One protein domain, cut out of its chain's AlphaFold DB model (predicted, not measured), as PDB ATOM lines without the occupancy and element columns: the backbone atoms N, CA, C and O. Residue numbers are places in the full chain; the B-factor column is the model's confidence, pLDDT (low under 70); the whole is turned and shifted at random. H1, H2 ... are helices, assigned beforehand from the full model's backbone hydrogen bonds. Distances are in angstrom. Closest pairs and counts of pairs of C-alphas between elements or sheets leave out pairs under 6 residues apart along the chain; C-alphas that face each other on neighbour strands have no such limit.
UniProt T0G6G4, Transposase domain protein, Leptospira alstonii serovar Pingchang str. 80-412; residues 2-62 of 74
ATOM      1  N   ASN A   2      23.505  33.237  82.662       80.31
ATOM      2  CA  ASN A   2      22.840  33.220  83.975       80.31
ATOM      3  C   ASN A   2      23.086  34.479  84.828       80.31
ATOM      4  O   ASN A   2      22.187  34.926  85.529       80.31
ATOM      5  N   GLU A   3      24.273  35.077  84.739       86.50
ATOM      6  CA  GLU A   3      24.633  36.285  85.493       86.50
ATOM      7  C   GLU A   3      23.784  37.508  85.116       86.50
ATOM      8  O   GLU A   3      23.303  38.222  85.992       86.50
ATOM      9  N   ALA A   4      23.502  37.699  83.824       88.06
ATOM     10  CA  ALA A   4      22.634  38.779  83.360       88.06
ATOM     11  C   ALA A   4      21.219  38.655  83.953       88.06
ATOM     12  O   ALA A   4      20.669  39.626  84.469       88.06
ATOM     13  N   VAL A   5      20.656  37.440  83.956       87.25
ATOM     14  CA  VAL A   5      19.346  37.170  84.569       87.25
ATOM     15  C   VAL A   5      19.393  37.366  86.089       87.25
ATOM     16  O   VAL A   5      18.457  37.924  86.661       87.25
ATOM     17  N   ALA A   6      20.491  36.979  86.748       89.44
ATOM     18  CA  ALA A   6      20.685  37.196  88.182       89.44
ATOM     19  C   ALA A   6      20.718  38.689  88.557       89.44
ATOM     20  O   ALA A   6      20.134  39.074  89.572       89.44
ATOM     21  N   ASN A   7      21.368  39.522  87.739       91.56
ATOM     22  CA  ASN A   7      21.438  40.968  87.949       91.56
ATOM     23  C   ASN A   7      20.062  41.618  87.771       91.56
ATOM     24  O   ASN A   7      19.594  42.313  88.672       91.56
ATOM     25  N   ILE A   8      19.352  41.276  86.691       90.19
ATOM     26  CA  ILE A   8      17.977  41.746  86.460       90.19
ATOM     27  C   ILE A   8      17.053  41.314  87.612       90.19
ATOM     28  O   ILE A   8      16.218  42.101  88.058       90.19
ATOM     29  N   TRP A   9      17.210  40.089  88.132       91.12
ATOM     30  CA  TRP A   9      16.449  39.614  89.293       91.12
ATOM     31  C   TRP A   9      16.726  40.457  90.536       91.12
ATOM     32  O   TRP A   9      15.790  40.834  91.237       91.12
ATOM     33  N   LYS A  10      17.999  40.756  90.820       91.31
ATOM     34  CA  LYS A  10      18.414  41.521  92.002       91.31
ATOM     35  C   LYS A  10      17.816  42.927  91.989       91.31
ATOM     36  O   LYS A  10      17.293  43.368  93.014       91.31
ATOM     37  N   ASP A  11      17.871  43.596  90.844       91.50
ATOM     38  CA  ASP A  11      17.358  44.957  90.688       91.50
ATOM     39  C   ASP A  11      15.832  44.995  90.787       91.50
ATOM     40  O   ASP A  11      15.269  45.814  91.514       91.50
ATOM     41  N   GLU A  12      15.152  44.051  90.134       88.88
ATOM     42  CA  GLU A  12      13.692  43.979  90.167       88.88
ATOM     43  C   GLU A  12      13.172  43.566  91.552       88.88
ATOM     44  O   GLU A  12      12.214  44.150  92.053       88.88
ATOM     45  N   ASN A  13      13.835  42.619  92.222       90.38
ATOM     46  CA  ASN A  13      13.485  42.218  93.584       90.38
ATOM     47  C   ASN A  13      13.678  43.376  94.576       90.38
ATOM     48  O   ASN A  13      12.851  43.572  95.463       90.38
ATOM     49  N   ARG A  14      14.724  44.198  94.404       90.88
ATOM     50  CA  ARG A  14      14.900  45.430  95.189       90.88
ATOM     51  C   ARG A  14      13.746  46.410  94.956       90.88
ATOM     52  O   ARG A  14      13.201  46.932  95.925       90.88
ATOM     53  N   ARG A  15      13.354  46.621  93.694       89.94
ATOM     54  CA  ARG A  15      12.247  47.514  93.304       89.94
ATOM     55  C   ARG A  15      10.887  47.049  93.835       89.94
ATOM     56  O   ARG A  15      10.052  47.871  94.191       89.94
ATOM     57  N   LEU A  16      10.639  45.743  93.880       88.25
ATOM     58  CA  LEU A  16       9.397  45.203  94.440       88.25
ATOM     59  C   LEU A  16       9.376  45.308  95.966       88.25
ATOM     60  O   LEU A  16       8.375  45.733  96.540       88.25
ATOM     61  N   ARG A  17      10.503  45.040  96.629       89.94
ATOM     62  CA  ARG A  17      10.611  45.194  98.084       89.94
ATOM     63  C   ARG A  17      10.395  46.630  98.553       89.94
ATOM     64  O   ARG A  17       9.799  46.818  99.604       89.94
ATOM     65  N   SER A  18      10.795  47.640  97.774       91.25
ATOM     66  CA  SER A  18      10.528  49.044  98.130       91.25
ATOM     67  C   SER A  18       9.041  49.413  98.128       91.25
ATOM     68  O   SER A  18       8.677  50.435  98.695       91.25
ATOM     69  N   VAL A  19       8.182  48.597  97.507       90.94
ATOM     70  CA  VAL A  19       6.717  48.755  97.533       90.94
ATOM     71  C   VAL A  19       6.034  47.661  98.367       90.94
ATOM     72  O   VAL A  19       4.868  47.355  98.138       90.94
ATOM     73  N   ASN A  20       6.760  47.049  99.314       89.62
ATOM     74  CA  ASN A  20       6.298  45.938 100.162       89.62
ATOM     75  C   ASN A  20       5.775  44.720  99.376       89.62
ATOM     76  O   ASN A  20       4.942  43.959  99.859       89.62
ATOM     77  N   ASN A  21       6.265  44.524  98.151       86.50
ATOM     78  CA  ASN A  21       5.901  43.394  97.312       86.50
ATOM     79  C   ASN A  21       7.023  42.346  97.329       86.50
ATOM     80  O   ASN A  21       8.131  42.579  96.845       86.50
ATOM     81  N   GLU A  22       6.724  41.160  97.855       87.12
ATOM     82  CA  GLU A  22       7.694  40.071  98.005       87.12
ATOM     83  C   GLU A  22       7.574  38.981  96.932       87.12
ATOM     84  O   GLU A  22       8.176  37.919  97.059       87.12
ATOM     85  N   THR A  23       6.857  39.243  95.837       83.75
ATOM     86  CA  THR A  23       6.573  38.255  94.777       83.75
ATOM     87  C   THR A  23       7.833  37.580  94.206       83.75
ATOM     88  O   THR A  23       7.780  36.425  93.788       83.75
ATOM     89  N   LEU A  24       8.982  38.273  94.185       83.81
ATOM     90  CA  LEU A  24      10.261  37.723  93.708       83.81
ATOM     91  C   LEU A  24      11.174  37.178  94.821       83.81
ATOM     92  O   LEU A  24      12.185  36.537  94.504       83.81
ATOM     93  N   SER A  25      10.840  37.368  96.098       85.62
ATOM     94  CA  SER A  25      11.618  36.839  97.223       85.62
ATOM     95  C   SER A  25      11.673  35.307  97.168       85.62
ATOM     96  O   SER A  25      10.684  34.644  96.887       85.62
ATOM     97  N   GLY A  26      12.859  34.723  97.367       84.31
ATOM     98  CA  GLY A  26      13.051  33.264  97.324       84.31
ATOM     99  C   GLY A  26      13.013  32.628  95.924       84.31
ATOM    100  O   GLY A  26      13.362  31.463  95.774       84.31
ATOM    101  N   THR A  27      12.684  33.382  94.870       84.94
ATOM    102  CA  THR A  27      12.544  32.827  93.507       84.94
ATOM    103  C   THR A  27      13.838  32.811  92.691       84.94
ATOM    104  O   THR A  27      13.825  32.339  91.561       84.94
ATOM    105  N   LYS A  28      14.973  33.293  93.225       85.62
ATOM    106  CA  LYS A  28      16.244  33.435  92.478       85.62
ATOM    107  C   LYS A  28      16.626  32.168  91.712       85.62
ATOM    108  O   LYS A  28      16.954  32.239  90.532       85.62
ATOM    109  N   PHE A  29      16.558  31.013  92.373       84.00
ATOM    110  CA  PHE A  29      16.908  29.731  91.764       84.00
ATOM    111  C   PHE A  29      16.004  29.398  90.567       84.00
ATOM    112  O   PHE A  29      16.480  28.876  89.564       84.00
ATOM    113  N   LEU A  30      14.728  29.798  90.607       82.50
ATOM    114  CA  LEU A  30      13.788  29.591  89.504       82.50
ATOM    115  C   LEU A  30      14.168  30.377  88.241       82.50
ATOM    116  O   LEU A  30      13.840  29.960  87.144       82.50
ATOM    117  N   TRP A  31      14.881  31.494  88.357       84.06
ATOM    118  CA  TRP A  31      15.322  32.272  87.192       84.06
ATOM    119  C   TRP A  31      16.682  31.819  86.652       84.06
ATOM    120  O   TRP A  31      17.097  32.218  85.570       84.06
ATOM    121  N   LEU A  32      17.405  30.985  87.392       84.69
ATOM    122  CA  LEU A  32      18.707  30.470  86.962       84.69
ATOM    123  C   LEU A  32      18.595  29.063  86.378       84.69
ATOM    124  O   LEU A  32      19.386  28.699  85.508       84.69
ATOM    125  N   THR A  33      17.573  28.321  86.792       82.88
ATOM    126  CA  THR A  33      17.271  26.969  86.327       82.88
ATOM    127  C   THR A  33      16.676  26.969  84.911       82.88
ATOM    128  O   THR A  33      15.999  27.913  84.495       82.88
ATOM    129  N   ASN A  34      16.983  25.918  84.144       76.69
ATOM    130  CA  ASN A  34      16.511  25.720  82.768       76.69
ATOM    131  C   ASN A  34      15.108  25.113  82.750       76.69
ATOM    132  O   ASN A  34      14.760  24.356  83.660       76.69
ATOM    133  N   GLN A  35      14.327  25.392  81.701       72.38
ATOM    134  CA  GLN A  35      12.915  25.004  81.629       72.38
ATOM    135  C   GLN A  35      12.656  23.492  81.830       72.38
ATOM    136  O   GLN A  35      11.601  23.107  82.335       72.38
ATOM    137  N   GLU A  36      13.609  22.642  81.451       70.00
ATOM    138  CA  GLU A  36      13.528  21.177  81.575       70.00
ATOM    139  C   GLU A  36      13.558  20.681  83.027       70.00
ATOM    140  O   GLU A  36      12.986  19.639  83.328       70.00
ATOM    141  N   ASN A  37      14.145  21.451  83.945       70.38
ATOM    142  CA  ASN A  37      14.328  21.042  85.340       70.38
ATOM    143  C   ASN A  37      13.160  21.463  86.258       70.38
ATOM    144  O   ASN A  37      13.203  21.229  87.466       70.38
ATOM    145  N   PHE A  38      12.103  22.088  85.721       66.69
ATOM    146  CA  PHE A  38      10.931  22.496  86.506       66.69
ATOM    147  C   PHE A  38       9.852  21.411  86.502       66.69
ATOM    148  O   PHE A  38       8.929  21.450  85.686       66.69
ATOM    149  N   LEU A  39       9.921  20.475  87.448       58.94
ATOM    150  CA  LEU A  39       8.882  19.450  87.618       58.94
ATOM    151  C   LEU A  39       7.706  19.900  88.504       58.94
ATOM    152  O   LEU A  39       6.602  19.399  88.327       58.94
ATOM    153  N   ILE A  40       7.886  20.863  89.419       52.72
ATOM    154  CA  ILE A  40       6.924  21.050  90.530       52.72
ATOM    155  C   ILE A  40       6.032  22.307  90.441       52.72
ATOM    156  O   ILE A  40       5.018  22.370  91.128       52.72
ATOM    157  N   SER A  41       6.267  23.291  89.559       62.16
ATOM    158  CA  SER A  41       5.334  24.441  89.485       62.16
ATOM    159  C   SER A  41       5.341  25.243  88.181       62.16
ATOM    160  O   SER A  41       5.244  26.472  88.179       62.16
ATOM    161  N   LYS A  42       5.372  24.564  87.027       66.75
ATOM    162  CA  LYS A  42       5.368  25.222  85.704       66.75
ATOM    163  C   LYS A  42       4.243  26.263  85.548       66.75
ATOM    164  O   LYS A  42       4.474  27.308  84.955       66.75
ATOM    165  N   ARG A  43       3.060  26.038  86.145       69.38
ATOM    166  CA  ARG A  43       1.950  27.016  86.171       69.38
ATOM    167  C   ARG A  43       2.244  28.263  87.010       69.38
ATOM    168  O   ARG A  43       2.058  29.359  86.498       69.38
ATOM    169  N   ALA A  44       2.716  28.112  88.248       70.94
ATOM    170  CA  ALA A  44       3.033  29.251  89.119       70.94
ATOM    171  C   ALA A  44       4.215  30.067  88.572       70.94
ATOM    172  O   ALA A  44       4.226  31.294  88.614       70.94
ATOM    173  N   PHE A  45       5.196  29.392  87.976       75.88
ATOM    174  CA  PHE A  45       6.284  30.075  87.290       75.88
ATOM    175  C   PHE A  45       5.808  30.780  86.011       75.88
ATOM    176  O   PHE A  45       6.249  31.885  85.702       75.88
ATOM    177  N   ASN A  46       4.881  30.177  85.262       74.12
ATOM    178  CA  ASN A  46       4.288  30.822  84.093       74.12
ATOM    179  C   ASN A  46       3.449  32.049  84.467       74.12
ATOM    180  O   ASN A  46       3.545  33.045  83.757       74.12
ATOM    181  N   SER A  47       2.699  32.031  85.574       74.75
ATOM    182  CA  SER A  47       1.980  33.224  86.043       74.75
ATOM    183  C   SER A  47       2.944  34.330  86.489       74.75
ATOM    184  O   SER A  47       2.758  35.487  86.120       74.75
ATOM    185  N   LEU A  48       4.041  33.983  87.175       74.12
ATOM    186  CA  LEU A  48       5.127  34.919  87.507       74.12
ATOM    187  C   LEU A  48       5.770  35.547  86.258       74.12
ATOM    188  O   LEU A  48       6.057  36.743  86.252       74.12
ATOM    189  N   LYS A  49       5.968  34.761  85.191       70.50
ATOM    190  CA  LYS A  49       6.476  35.247  83.895       70.50
ATOM    191  C   LYS A  49       5.469  36.130  83.152       70.50
ATOM    192  O   LYS A  49       5.871  37.125  82.556       70.50
ATOM    193  N   LEU A  50       4.185  35.770  83.182       64.69
ATOM    194  CA  LEU A  50       3.098  36.488  82.502       64.69
ATOM    195  C   LEU A  50       2.856  37.887  83.076       64.69
ATOM    196  O   LEU A  50       2.475  38.778  82.329       64.69
ATOM    197  N   ASN A  51       3.174  38.116  84.354       66.69
ATOM    198  CA  ASN A  51       3.065  39.427  85.011       66.69
ATOM    199  C   ASN A  51       4.126  40.471  84.562       66.69
ATOM    200  O   ASN A  51       4.319  41.487  85.222       66.69
ATOM    201  N   LEU A  52       4.800  40.256  83.422       60.34
ATOM    202  CA  LEU A  52       5.642  41.222  82.690       60.34
ATOM    203  C   LEU A  52       6.846  41.827  83.444       60.34
ATOM    204  O   LEU A  52       7.381  42.858  83.025       60.34
ATOM    205  N   TYR A  53       7.360  41.179  84.493       74.94
ATOM    206  CA  TYR A  53       8.601  41.618  85.142       74.94
ATOM    207  C   TYR A  53       9.810  41.527  84.194       74.94
ATOM    208  O   TYR A  53       9.932  40.589  83.398       74.94
ATOM    209  N   LYS A  54      10.761  42.469  84.317       80.62
ATOM    210  CA  LYS A  54      12.006  42.493  83.515       80.62
ATOM    211  C   LYS A  54      12.767  41.163  83.582       80.62
ATOM    212  O   LYS A  54      13.339  40.725  82.586       80.62
ATOM    213  N   VAL A  55      12.711  40.492  84.735       84.50
ATOM    214  CA  VAL A  55      13.370  39.201  84.956       84.50
ATOM    215  C   VAL A  55      12.771  38.076  84.104       84.50
ATOM    216  O   VAL A  55      13.511  37.239  83.593       84.50
ATOM    217  N   GLY A  56      11.453  38.100  83.867       84.88
ATOM    218  CA  GLY A  56      10.768  37.124  83.020       84.88
ATOM    219  C   GLY A  56      11.180  37.240  81.556       84.88
ATOM    220  O   GLY A  56      11.461  36.228  80.916       84.88
ATOM    221  N   LYS A  57      11.307  38.474  81.054       84.44
ATOM    222  CA  LYS A  57      11.807  38.747  79.697       84.44
ATOM    223  C   LYS A  57      13.270  38.328  79.540       84.44
ATOM    224  O   LYS A  57      13.613  37.644  78.582       84.44
ATOM    225  N   GLY A  58      14.120  38.676  80.510       86.25
ATOM    226  CA  GLY A  58      15.526  38.260  80.514       86.25
ATOM    227  C   GLY A  58      15.687  36.736  80.513       86.25
ATOM    228  O   GLY A  58      16.513  36.200  79.777       86.25
ATOM    229  N   TRP A  59      14.851  36.028  81.276       87.12
ATOM    230  CA  TRP A  59      14.834  34.567  81.287       87.12
ATOM    231  C   TRP A  59      14.373  33.964  79.954       87.12
ATOM    232  O   TRP A  59      14.997  33.026  79.473       87.12
ATOM    233  N   GLN A  60      13.336  34.513  79.312       85.25
ATOM    234  CA  GLN A  60      12.901  34.048  77.986       85.25
ATOM    235  C   GLN A  60      14.009  34.190  76.937       85.25
ATOM    236  O   GLN A  60      14.231  33.266  76.159       85.25
ATOM    237  N   ILE A  61      14.739  35.310  76.951       85.06
ATOM    238  CA  ILE A  61      15.894  35.518  76.068       85.06
ATOM    239  C   ILE A  61      17.000  34.505  76.396       85.06
ATOM    240  O   ILE A  61      17.527  33.870  75.489       85.06
ATOM    241  N   LYS A  62      17.317  34.280  77.679       86.56
ATOM    242  CA  LYS A  62      18.268  33.232  78.096       86.56
ATOM    243  C   LYS A  62      17.883  31.864  77.513       86.56
ATOM    244  O   LYS A  62      18.742  31.185  76.955       86.56
TER     245      LYS A  62
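This is residues 2 to 62 of the 74 residues of the protein "Transposase domain protein" of Leptospira alstonii serovar Pingchang str. 80-412 (UniProt T0G6G4). The long helix H1 and the shorter H4 lie side by side, running opposite ways, and the short helix H2 packs on both, the centres of the three making a triangle. H3 lies away from H1, set steeply to H4 and meeting it at a corner. The printed part has 61 residues with four named helices, in the order H1, H2, H3, H4, and no named strand; the class is all helix. It is compact, with a radius of gyration of the C-alphas of 10.9 A and spans of 32 by 22 by 18 A.

H1, residues 2 to 17, touches H4, residues 54 to 62, at a shallow tilt of 13 degrees, opposite ways; their closest C-alphas, of Trp 9 and Val 55, are 5.3 A apart. With residues 2 to 9 alone, H1 touches H2, residues 28 to 32; the closest C-alphas are those of Asn 2 and Leu 32, 5.8 A apart. H2 also touches H4, closest at the C-alphas of Trp 31 and Trp 59, 6.4 A apart. H3, residues 42 to 50, and H4 touch only at the corner by their link, at a steep tilt of 65 degrees, opposite ways, with the C-alphas of Lys 49 and Gly 56 closest at 4.8 A. H2 and H3 are close but not clearly touching: their closest C-alphas, of Leu 30 and Phe 45, are 7.8 A apart. H1 and H3 are apart. In H1, H2, H3 and H4 every O i to N i+4 pair is within hydrogen-bond range.

H1 begins at C-alpha 2, (22.840, 33.220, 83.975), and is 22.2 A long from first to last C-alpha. H2 measures 6.7 A, H3 11.9 A and H4 12.4 A. H4 ends at C-alpha 62, (18.268, 33.232, 78.096).

The two C-alphas farthest apart, of Val 19 and Glu 36, are 32.6 A apart. The printed part has no cut. The link from H3 to H4 is tight, and those from H1 to H2 and from H2 to H3 are short. The mean pLDDT of the printed part is 80.9; residues 38 to 43 and 50 to 52 are under 70.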